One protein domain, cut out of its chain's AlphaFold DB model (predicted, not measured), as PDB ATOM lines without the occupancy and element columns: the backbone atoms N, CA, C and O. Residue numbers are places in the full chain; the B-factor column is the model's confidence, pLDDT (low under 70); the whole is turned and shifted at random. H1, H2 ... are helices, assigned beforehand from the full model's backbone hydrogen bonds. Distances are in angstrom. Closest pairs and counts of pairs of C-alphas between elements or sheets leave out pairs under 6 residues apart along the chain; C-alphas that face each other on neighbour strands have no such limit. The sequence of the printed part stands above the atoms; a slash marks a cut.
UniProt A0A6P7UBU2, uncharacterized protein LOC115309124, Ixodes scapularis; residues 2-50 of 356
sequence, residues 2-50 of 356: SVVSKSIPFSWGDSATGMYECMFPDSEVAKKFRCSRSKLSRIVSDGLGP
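This is residues 2 to 50 of the 356 residues of the protein "uncharacterized protein LOC115309124" of Ixodes scapularis (UniProt A0A6P7UBU2). Two helices, H2 and H4, meet at their first residues in a wide V, drawn out into a rod; residues 45 to 50 of H4 stick out at one end. At the far end of H2 the chain folds back through short H3, and short H1 is near H4. The printed part has 49 residues with four named helices, H1 to H4, and no named strand: all helix, only just loose, close to compact, radius of gyration of the C-alphas 11.7 A, spans 36 by 17 by 15 A.

H1 is residues 2 to 5, from C-alpha 2 at (-35.782, 18.383, -30.780). H2, residues 12 to 23, is 14.9 A long. H3 is residues 28 to 31. H4, residues 37 to 50, is 19.2 A long and ends at C-alpha 50, (-19.169, 11.763, -33.634).

H1 and H4 are close but not clearly touching, the closest C-alphas, Val 4 and Val 44, being 7.9 A apart. H2 touches H3 with residues 20 to 21 alone, closest at the C-alphas of Glu 21 and Lys 31, 4.8 A. H2 and H4 touch only at their ends, closest at the C-alphas of Gly 13 and Arg 37, 4.8 A, at a steep tilt of 62 degrees, opposite ways. H1 and H3 are apart. O i to N i+4 pairs are within hydrogen-bond range in 6 of 8 cases in H2 and 8 of 10 in H4; H1 and H3 are too short for such a pair.

The C-alphas farthest apart, Asp 26 and Pro 50, are 36.6 A apart. The printed part has no cut and no long link. No printed residue is under 70 in pLDDT.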
ATOM      1  N   SER A   2     -34.921  18.053 -31.936       77.00
ATOM      2  CA  SER A   2     -35.782  18.383 -30.780       77.00
ATOM      3  C   SER A   2     -35.679  17.398 -29.617       77.00
ATOM      4  O   SER A   2     -35.868  17.790 -28.475       77.00
ATOM      5  N   VAL A   3     -35.334  16.139 -29.898       83.06
ATOM      6  CA  VAL A   3     -35.165  15.106 -28.868       83.06
ATOM      7  C   VAL A   3     -34.058  15.468 -27.880       83.06
ATOM      8  O   VAL A   3     -34.266  15.381 -26.677       83.06
ATOM      9  N   VAL A   4     -32.915  15.941 -28.383       79.25
ATOM     10  CA  VAL A   4     -31.781  16.354 -27.547       79.25
ATOM     11  C   VAL A   4     -32.045  17.726 -26.928       79.25
ATOM     12  O   VAL A   4     -31.879  17.899 -25.730       79.25
ATOM     13  N   SER A   5     -32.504  18.698 -27.723       79.44
ATOM     14  CA  SER A   5     -32.651  20.083 -27.253       79.44
ATOM     15  C   SER A   5     -33.809  20.294 -26.275       79.44
ATOM     16  O   SER A   5     -33.803  21.282 -25.552       79.44
ATOM     17  N   LYS A   6     -34.816  19.410 -26.269       85.62
ATOM     18  CA  LYS A   6     -35.964  19.466 -25.349       85.62
ATOM     19  C   LYS A   6     -35.951  18.335 -24.313       85.62
ATOM     20  O   LYS A   6     -36.977  18.088 -23.690       85.62
ATOM     21  N   SER A   7     -34.832  17.620 -24.162       84.75
ATOM     22  CA  SER A   7     -34.689  16.511 -23.203       84.75
ATOM     23  C   SER A   7     -35.808  15.461 -23.298       84.75
ATOM     24  O   SER A   7     -36.291  14.946 -22.290       84.75
ATOM     25  N   ILE A   8     -36.247  15.144 -24.521       88.94
ATOM     26  CA  ILE A   8     -37.326  14.177 -24.755       88.94
ATOM     27  C   ILE A   8     -36.748  12.764 -24.594       88.94
ATOM     28  O   ILE A   8     -35.723  12.450 -25.207       88.94
ATOM     29  N   PRO A   9     -37.394  11.871 -23.823       90.38
ATOM     30  CA  PRO A   9     -36.898  10.515 -23.637       90.38
ATOM     31  C   PRO A   9     -36.920   9.732 -24.953       90.38
ATOM     32  O   PRO A   9     -37.852   9.847 -25.746       90.38
ATOM     33  N   PHE A  10     -35.938   8.851 -25.170       91.62
ATOM     34  CA  PHE A  10     -35.885   8.042 -26.398       91.62
ATOM     35  C   PHE A  10     -37.103   7.130 -26.588       91.62
ATOM     36  O   PHE A  10     -37.431   6.795 -27.724       91.62
ATOM     37  N   SER A  11     -37.801   6.760 -25.507       92.50
ATOM     38  CA  SER A  11     -39.074   6.026 -25.574       92.50
ATOM     39  C   SER A  11     -40.137   6.756 -26.398       92.50
ATOM     40  O   SER A  11     -40.995   6.100 -26.982       92.50
ATOM     41  N   TRP A  12     -40.039   8.082 -26.527       91.94
ATOM     42  CA  TRP A  12     -40.902   8.863 -27.405       91.94
ATOM     43  C   TRP A  12     -40.812   8.423 -28.869       91.94
ATOM     44  O   TRP A  12     -41.800   8.533 -29.581       91.94
ATOM     45  N   GLY A  13     -39.684   7.866 -29.327       92.19
ATOM     46  CA  GLY A  13     -39.586   7.311 -30.679       92.19
ATOM     47  C   GLY A  13     -40.619   6.206 -30.947       92.19
ATOM     48  O   GLY A  13     -41.210   6.148 -32.027       92.19
ATOM     49  N   ASP A  14     -40.914   5.373 -29.944       92.94
ATOM     50  CA  ASP A  14     -41.946   4.339 -30.073       92.94
ATOM     51  C   ASP A  14     -43.339   4.966 -30.157       92.94
ATOM     52  O   ASP A  14     -44.122   4.614 -31.039       92.94
ATOM     53  N   SER A  15     -43.618   5.943 -29.288       92.75
ATOM     54  CA  SER A  15     -44.875   6.695 -29.298       92.75
ATOM     55  C   SER A  15     -45.078   7.424 -30.626       92.75
ATOM     56  O   SER A  15     -46.131   7.284 -31.235       92.75
ATOM     57  N   ALA A  16     -44.066   8.137 -31.123       90.94
ATOM     58  CA  ALA A  16     -44.105   8.847 -32.399       90.94
ATOM     59  C   ALA A  16     -44.331   7.895 -33.579       90.94
ATOM     60  O   ALA A  16     -45.092   8.214 -34.489       90.94
ATOM     61  N   THR A  17     -43.720   6.705 -33.539       91.19
ATOM     62  CA  THR A  17     -43.896   5.681 -34.578       91.19
ATOM     63  C   THR A  17     -45.349   5.219 -34.700       91.19
ATOM     64  O   THR A  17     -45.807   5.023 -35.820       91.19
ATOM     65  N   GLY A  18     -46.082   5.075 -33.591       89.94
ATOM     66  CA  GLY A  18     -47.514   4.746 -33.632       89.94
ATOM     67  C   GLY A  18     -48.419   5.960 -33.867       89.94
ATOM     68  O   GLY A  18     -49.418   5.871 -34.570       89.94
ATOM     69  N   MET A  19     -48.071   7.110 -33.291       93.62
ATOM     70  CA  MET A  19     -48.940   8.286 -33.241       93.62
ATOM     71  C   MET A  19     -49.005   9.052 -34.566       93.62
ATOM     72  O   MET A  19     -50.057   9.587 -34.901       93.62
ATOM     73  N   TYR A  20     -47.913   9.117 -35.332       93.88
ATOM     74  CA  TYR A  20     -47.871   9.921 -36.561       93.88
ATOM     75  C   TYR A  20     -48.838   9.427 -37.638       93.88
ATOM     76  O   TYR A  20     -49.407  10.242 -38.356       93.88
ATOM     77  N   GLU A  21     -49.074   8.121 -37.714       91.38
ATOM     78  CA  GLU A  21     -50.090   7.561 -38.605       91.38
ATOM     79  C   GLU A  21     -51.507   8.017 -38.216       91.38
ATOM     80  O   GLU A  21     -52.300   8.360 -39.088       91.38
ATOM     81  N   CYS A  22     -51.807   8.097 -36.917       92.50
ATOM     82  CA  CYS A  22     -53.103   8.575 -36.429       92.50
ATOM     83  C   CYS A  22     -53.275  10.094 -36.576       92.50
ATOM     84  O   CYS A  22     -54.380  10.556 -36.845       92.50
ATOM     85  N   MET A  23     -52.202  10.870 -36.387       96.00
ATOM     86  CA  MET A  23     -52.234  12.333 -36.518       96.00
ATOM     87  C   MET A  23     -52.362  12.793 -37.975       96.00
ATOM     88  O   MET A  23     -52.942  13.846 -38.225       96.00
ATOM     89  N   PHE A  24     -51.821  12.017 -38.921       95.19
ATOM     90  CA  PHE A  24     -51.759  12.363 -40.344       95.19
ATOM     91  C   PHE A  24     -52.266  11.198 -41.214       95.19
ATOM     92  O   PHE A  24     -51.478  10.564 -41.926       95.19
ATOM     93  N   PRO A  25     -53.573  10.875 -41.160       91.94
ATOM     94  CA  PRO A  25     -54.134   9.683 -41.807       91.94
ATOM     95  C   PRO A  25     -54.055   9.715 -43.344       91.94
ATOM     96  O   PRO A  25     -54.063   8.669 -44.002       91.94
ATOM     97  N   ASP A  26     -53.954  10.905 -43.926       95.75
ATOM     98  CA  ASP A  26     -53.809  11.171 -45.358       95.75
ATOM     99  C   ASP A  26     -52.347  11.119 -45.847       95.75
ATOM    100  O   ASP A  26     -52.095  11.073 -47.051       95.75
ATOM    101  N   SER A  27     -51.369  11.073 -44.937       95.88
ATOM    102  CA  SER A  27     -49.947  11.115 -45.281       95.88
ATOM    103  C   SER A  27     -49.329   9.723 -45.426       95.88
ATOM    104  O   SER A  27     -48.989   9.044 -44.454       95.88
ATOM    105  N   GLU A  28     -49.053   9.328 -46.671       94.62
ATOM    106  CA  GLU A  28     -48.297   8.102 -46.980       94.62
ATOM    107  C   GLU A  28     -46.863   8.121 -46.428       94.62
ATOM    108  O   GLU A  28     -46.259   7.070 -46.200       94.62
ATOM    109  N   VAL A  29     -46.305   9.312 -46.189       94.31
ATOM    110  CA  VAL A  29     -44.995   9.474 -45.547       94.31
ATOM    111  C   VAL A  29     -45.094   9.163 -44.052       94.31
ATOM    112  O   VAL A  29     -44.255   8.425 -43.532       94.31
ATOM    113  N   ALA A  30     -46.130   9.665 -43.370       92.06
ATOM    114  CA  ALA A  30     -46.333   9.439 -41.938       92.06
ATOM    115  C   ALA A  30     -46.585   7.956 -41.622       92.06
ATOM    116  O   ALA A  30     -45.944   7.409 -40.726       92.06
ATOM    117  N   LYS A  31     -47.402   7.268 -42.433       91.38
ATOM    118  CA  LYS A  31     -47.652   5.814 -42.322       91.38
ATOM    119  C   LYS A  31     -46.381   4.967 -42.401       91.38
ATOM    120  O   LYS A  31     -46.292   3.889 -41.810       91.38
ATOM    121  N   LYS A  32     -45.368   5.444 -43.130       94.12
ATOM    122  CA  LYS A  32     -44.073   4.765 -43.315       94.12
ATOM    123  C   LYS A  32     -43.024   5.170 -42.283       94.12
ATOM    124  O   LYS A  32     -41.924   4.615 -42.296       94.12
ATOM    125  N   PHE A  33     -43.322   6.112 -41.388       92.50
ATOM    126  CA  PHE A  33     -42.367   6.545 -40.379       92.50
ATOM    127  C   PHE A  33     -42.014   5.384 -39.441       92.50
ATOM    128  O   PHE A  33     -42.881   4.731 -38.863       92.50
ATOM    129  N   ARG A  34     -40.717   5.091 -39.309       92.06
ATOM    130  CA  ARG A  34     -40.192   4.040 -38.427       92.06
ATOM    131  C   ARG A  34     -38.959   4.564 -37.700       92.06
ATOM    132  O   ARG A  34     -37.861   4.631 -38.276       92.06
ATOM    133  N   CYS A  35     -39.133   4.930 -36.433       92.31
ATOM    134  CA  CYS A  35     -38.056   5.408 -35.572       92.31
ATOM    135  C   CYS A  35     -38.312   5.020 -34.112       92.31
ATOM    136  O   CYS A  35     -38.677   5.854 -33.294       92.31
ATOM    137  N   SER A  36     -38.112   3.742 -33.784       92.38
ATOM    138  CA  SER A  36     -38.205   3.269 -32.399       92.38
ATOM    139  C   SER A  36     -37.114   3.872 -31.511       92.38
ATOM    140  O   SER A  36     -36.117   4.415 -32.005       92.38
ATOM    141  N   ARG A  37     -37.246   3.685 -30.192       94.00
ATOM    142  CA  ARG A  37     -36.266   4.150 -29.195       94.00
ATOM    143  C   ARG A  37     -34.824   3.774 -29.535       94.00
ATOM    144  O   ARG A  37     -33.918   4.579 -29.351       94.00
ATOM    145  N   SER A  38     -34.606   2.571 -30.068       93.25
ATOM    146  CA  SER A  38     -33.267   2.061 -30.373       93.25
ATOM    147  C   SER A  38     -32.658   2.773 -31.573       93.25
ATOM    148  O   SER A  38     -31.479   3.114 -31.554       93.25
ATOM    149  N   LYS A  39     -33.462   3.032 -32.612       93.56
ATOM    150  CA  LYS A  39     -33.009   3.785 -33.786       93.56
ATOM    151  C   LYS A  39     -32.746   5.239 -33.418       93.56
ATOM    152  O   LYS A  39     -31.728   5.784 -33.826       93.56
ATOM    153  N   LEU A  40     -33.625   5.838 -32.617       92.88
ATOM    154  CA  LEU A  40     -33.461   7.206 -32.142       92.88
ATOM    155  C   LEU A  40     -32.200   7.365 -31.280       92.88
ATOM    156  O   LEU A  40     -31.417   8.278 -31.525       92.88
ATOM    157  N   SER A  41     -31.969   6.436 -30.348       92.50
ATOM    158  CA  SER A  41     -30.748   6.384 -29.536       92.50
ATOM    159  C   SER A  41     -29.496   6.338 -30.416       92.50
ATOM    160  O   SER A  41     -28.643   7.206 -30.283       92.50
ATOM    161  N   ARG A  42     -29.439   5.428 -31.404       92.88
ATOM    162  CA  ARG A  42     -28.303   5.317 -32.339       92.88
ATOM    163  C   ARG A  42     -28.102   6.549 -33.218       92.88
ATOM    164  O   ARG A  42     -26.970   6.920 -33.491       92.88
ATOM    165  N   ILE A  43     -29.175   7.204 -33.667       92.50
ATOM    166  CA  ILE A  43     -29.051   8.460 -34.426       92.50
ATOM    167  C   ILE A  43     -28.339   9.516 -33.578       92.50
ATOM    168  O   ILE A  43     -27.480  10.233 -34.087       92.50
ATOM    169  N   VAL A  44     -28.676   9.607 -32.291       91.19
ATOM    170  CA  VAL A  44     -28.046  10.562 -31.380       91.19
ATOM    171  C   VAL A  44     -26.621  10.130 -31.030       91.19
ATOM    172  O   VAL A  44     -25.703  10.924 -31.212       91.19
ATOM    173  N   SER A  45     -26.418   8.892 -30.573       89.06
ATOM    174  CA  SER A  45     -25.115   8.414 -30.100       89.06
ATOM    175  C   SER A  45     -24.113   8.207 -31.230       89.06
ATOM    176  O   SER A  45     -22.998   8.704 -31.138       89.06
ATOM    177  N   ASP A  46     -24.515   7.523 -32.299       90.69
ATOM    178  CA  ASP A  46     -23.610   7.033 -33.346       90.69
ATOM    179  C   ASP A  46     -23.629   7.946 -34.581       90.69
ATOM    180  O   ASP A  46     -22.692   7.946 -35.374       90.69
ATOM    181  N   GLY A  47     -24.700   8.728 -34.759       91.25
ATOM    182  CA  GLY A  47     -24.817   9.716 -35.831       91.25
ATOM    183  C   GLY A  47     -24.332  11.101 -35.403       91.25
ATOM    184  O   GLY A  47     -23.377  11.635 -35.959       91.25
ATOM    185  N   LEU A  48     -25.006  11.708 -34.421       90.75
ATOM    186  CA  LEU A  48     -24.723  13.084 -34.002       90.75
ATOM    187  C   LEU A  48     -23.499  13.192 -33.085       90.75
ATOM    188  O   LEU A  48     -22.733  14.143 -33.228       90.75
ATOM    189  N   GLY A  49     -23.296  12.232 -32.180       89.81
ATOM    190  CA  GLY A  49     -22.174  12.214 -31.237       89.81
ATOM    191  C   GLY A  49     -20.809  12.420 -31.913       89.81
ATOM    192  O   GLY A  49     -20.128  13.396 -31.590       89.81
ATOM    193  N   PRO A  50     -20.428  11.597 -32.912       91.69
ATOM    194  CA  PRO A  50     -19.169  11.763 -33.634       91.69
ATOM    195  C   PRO A  50     -19.047  13.108 -34.354       91.69
ATOM    196  O   PRO A  50     -17.959  13.677 -34.404       91.69
TER     197      PRO A  50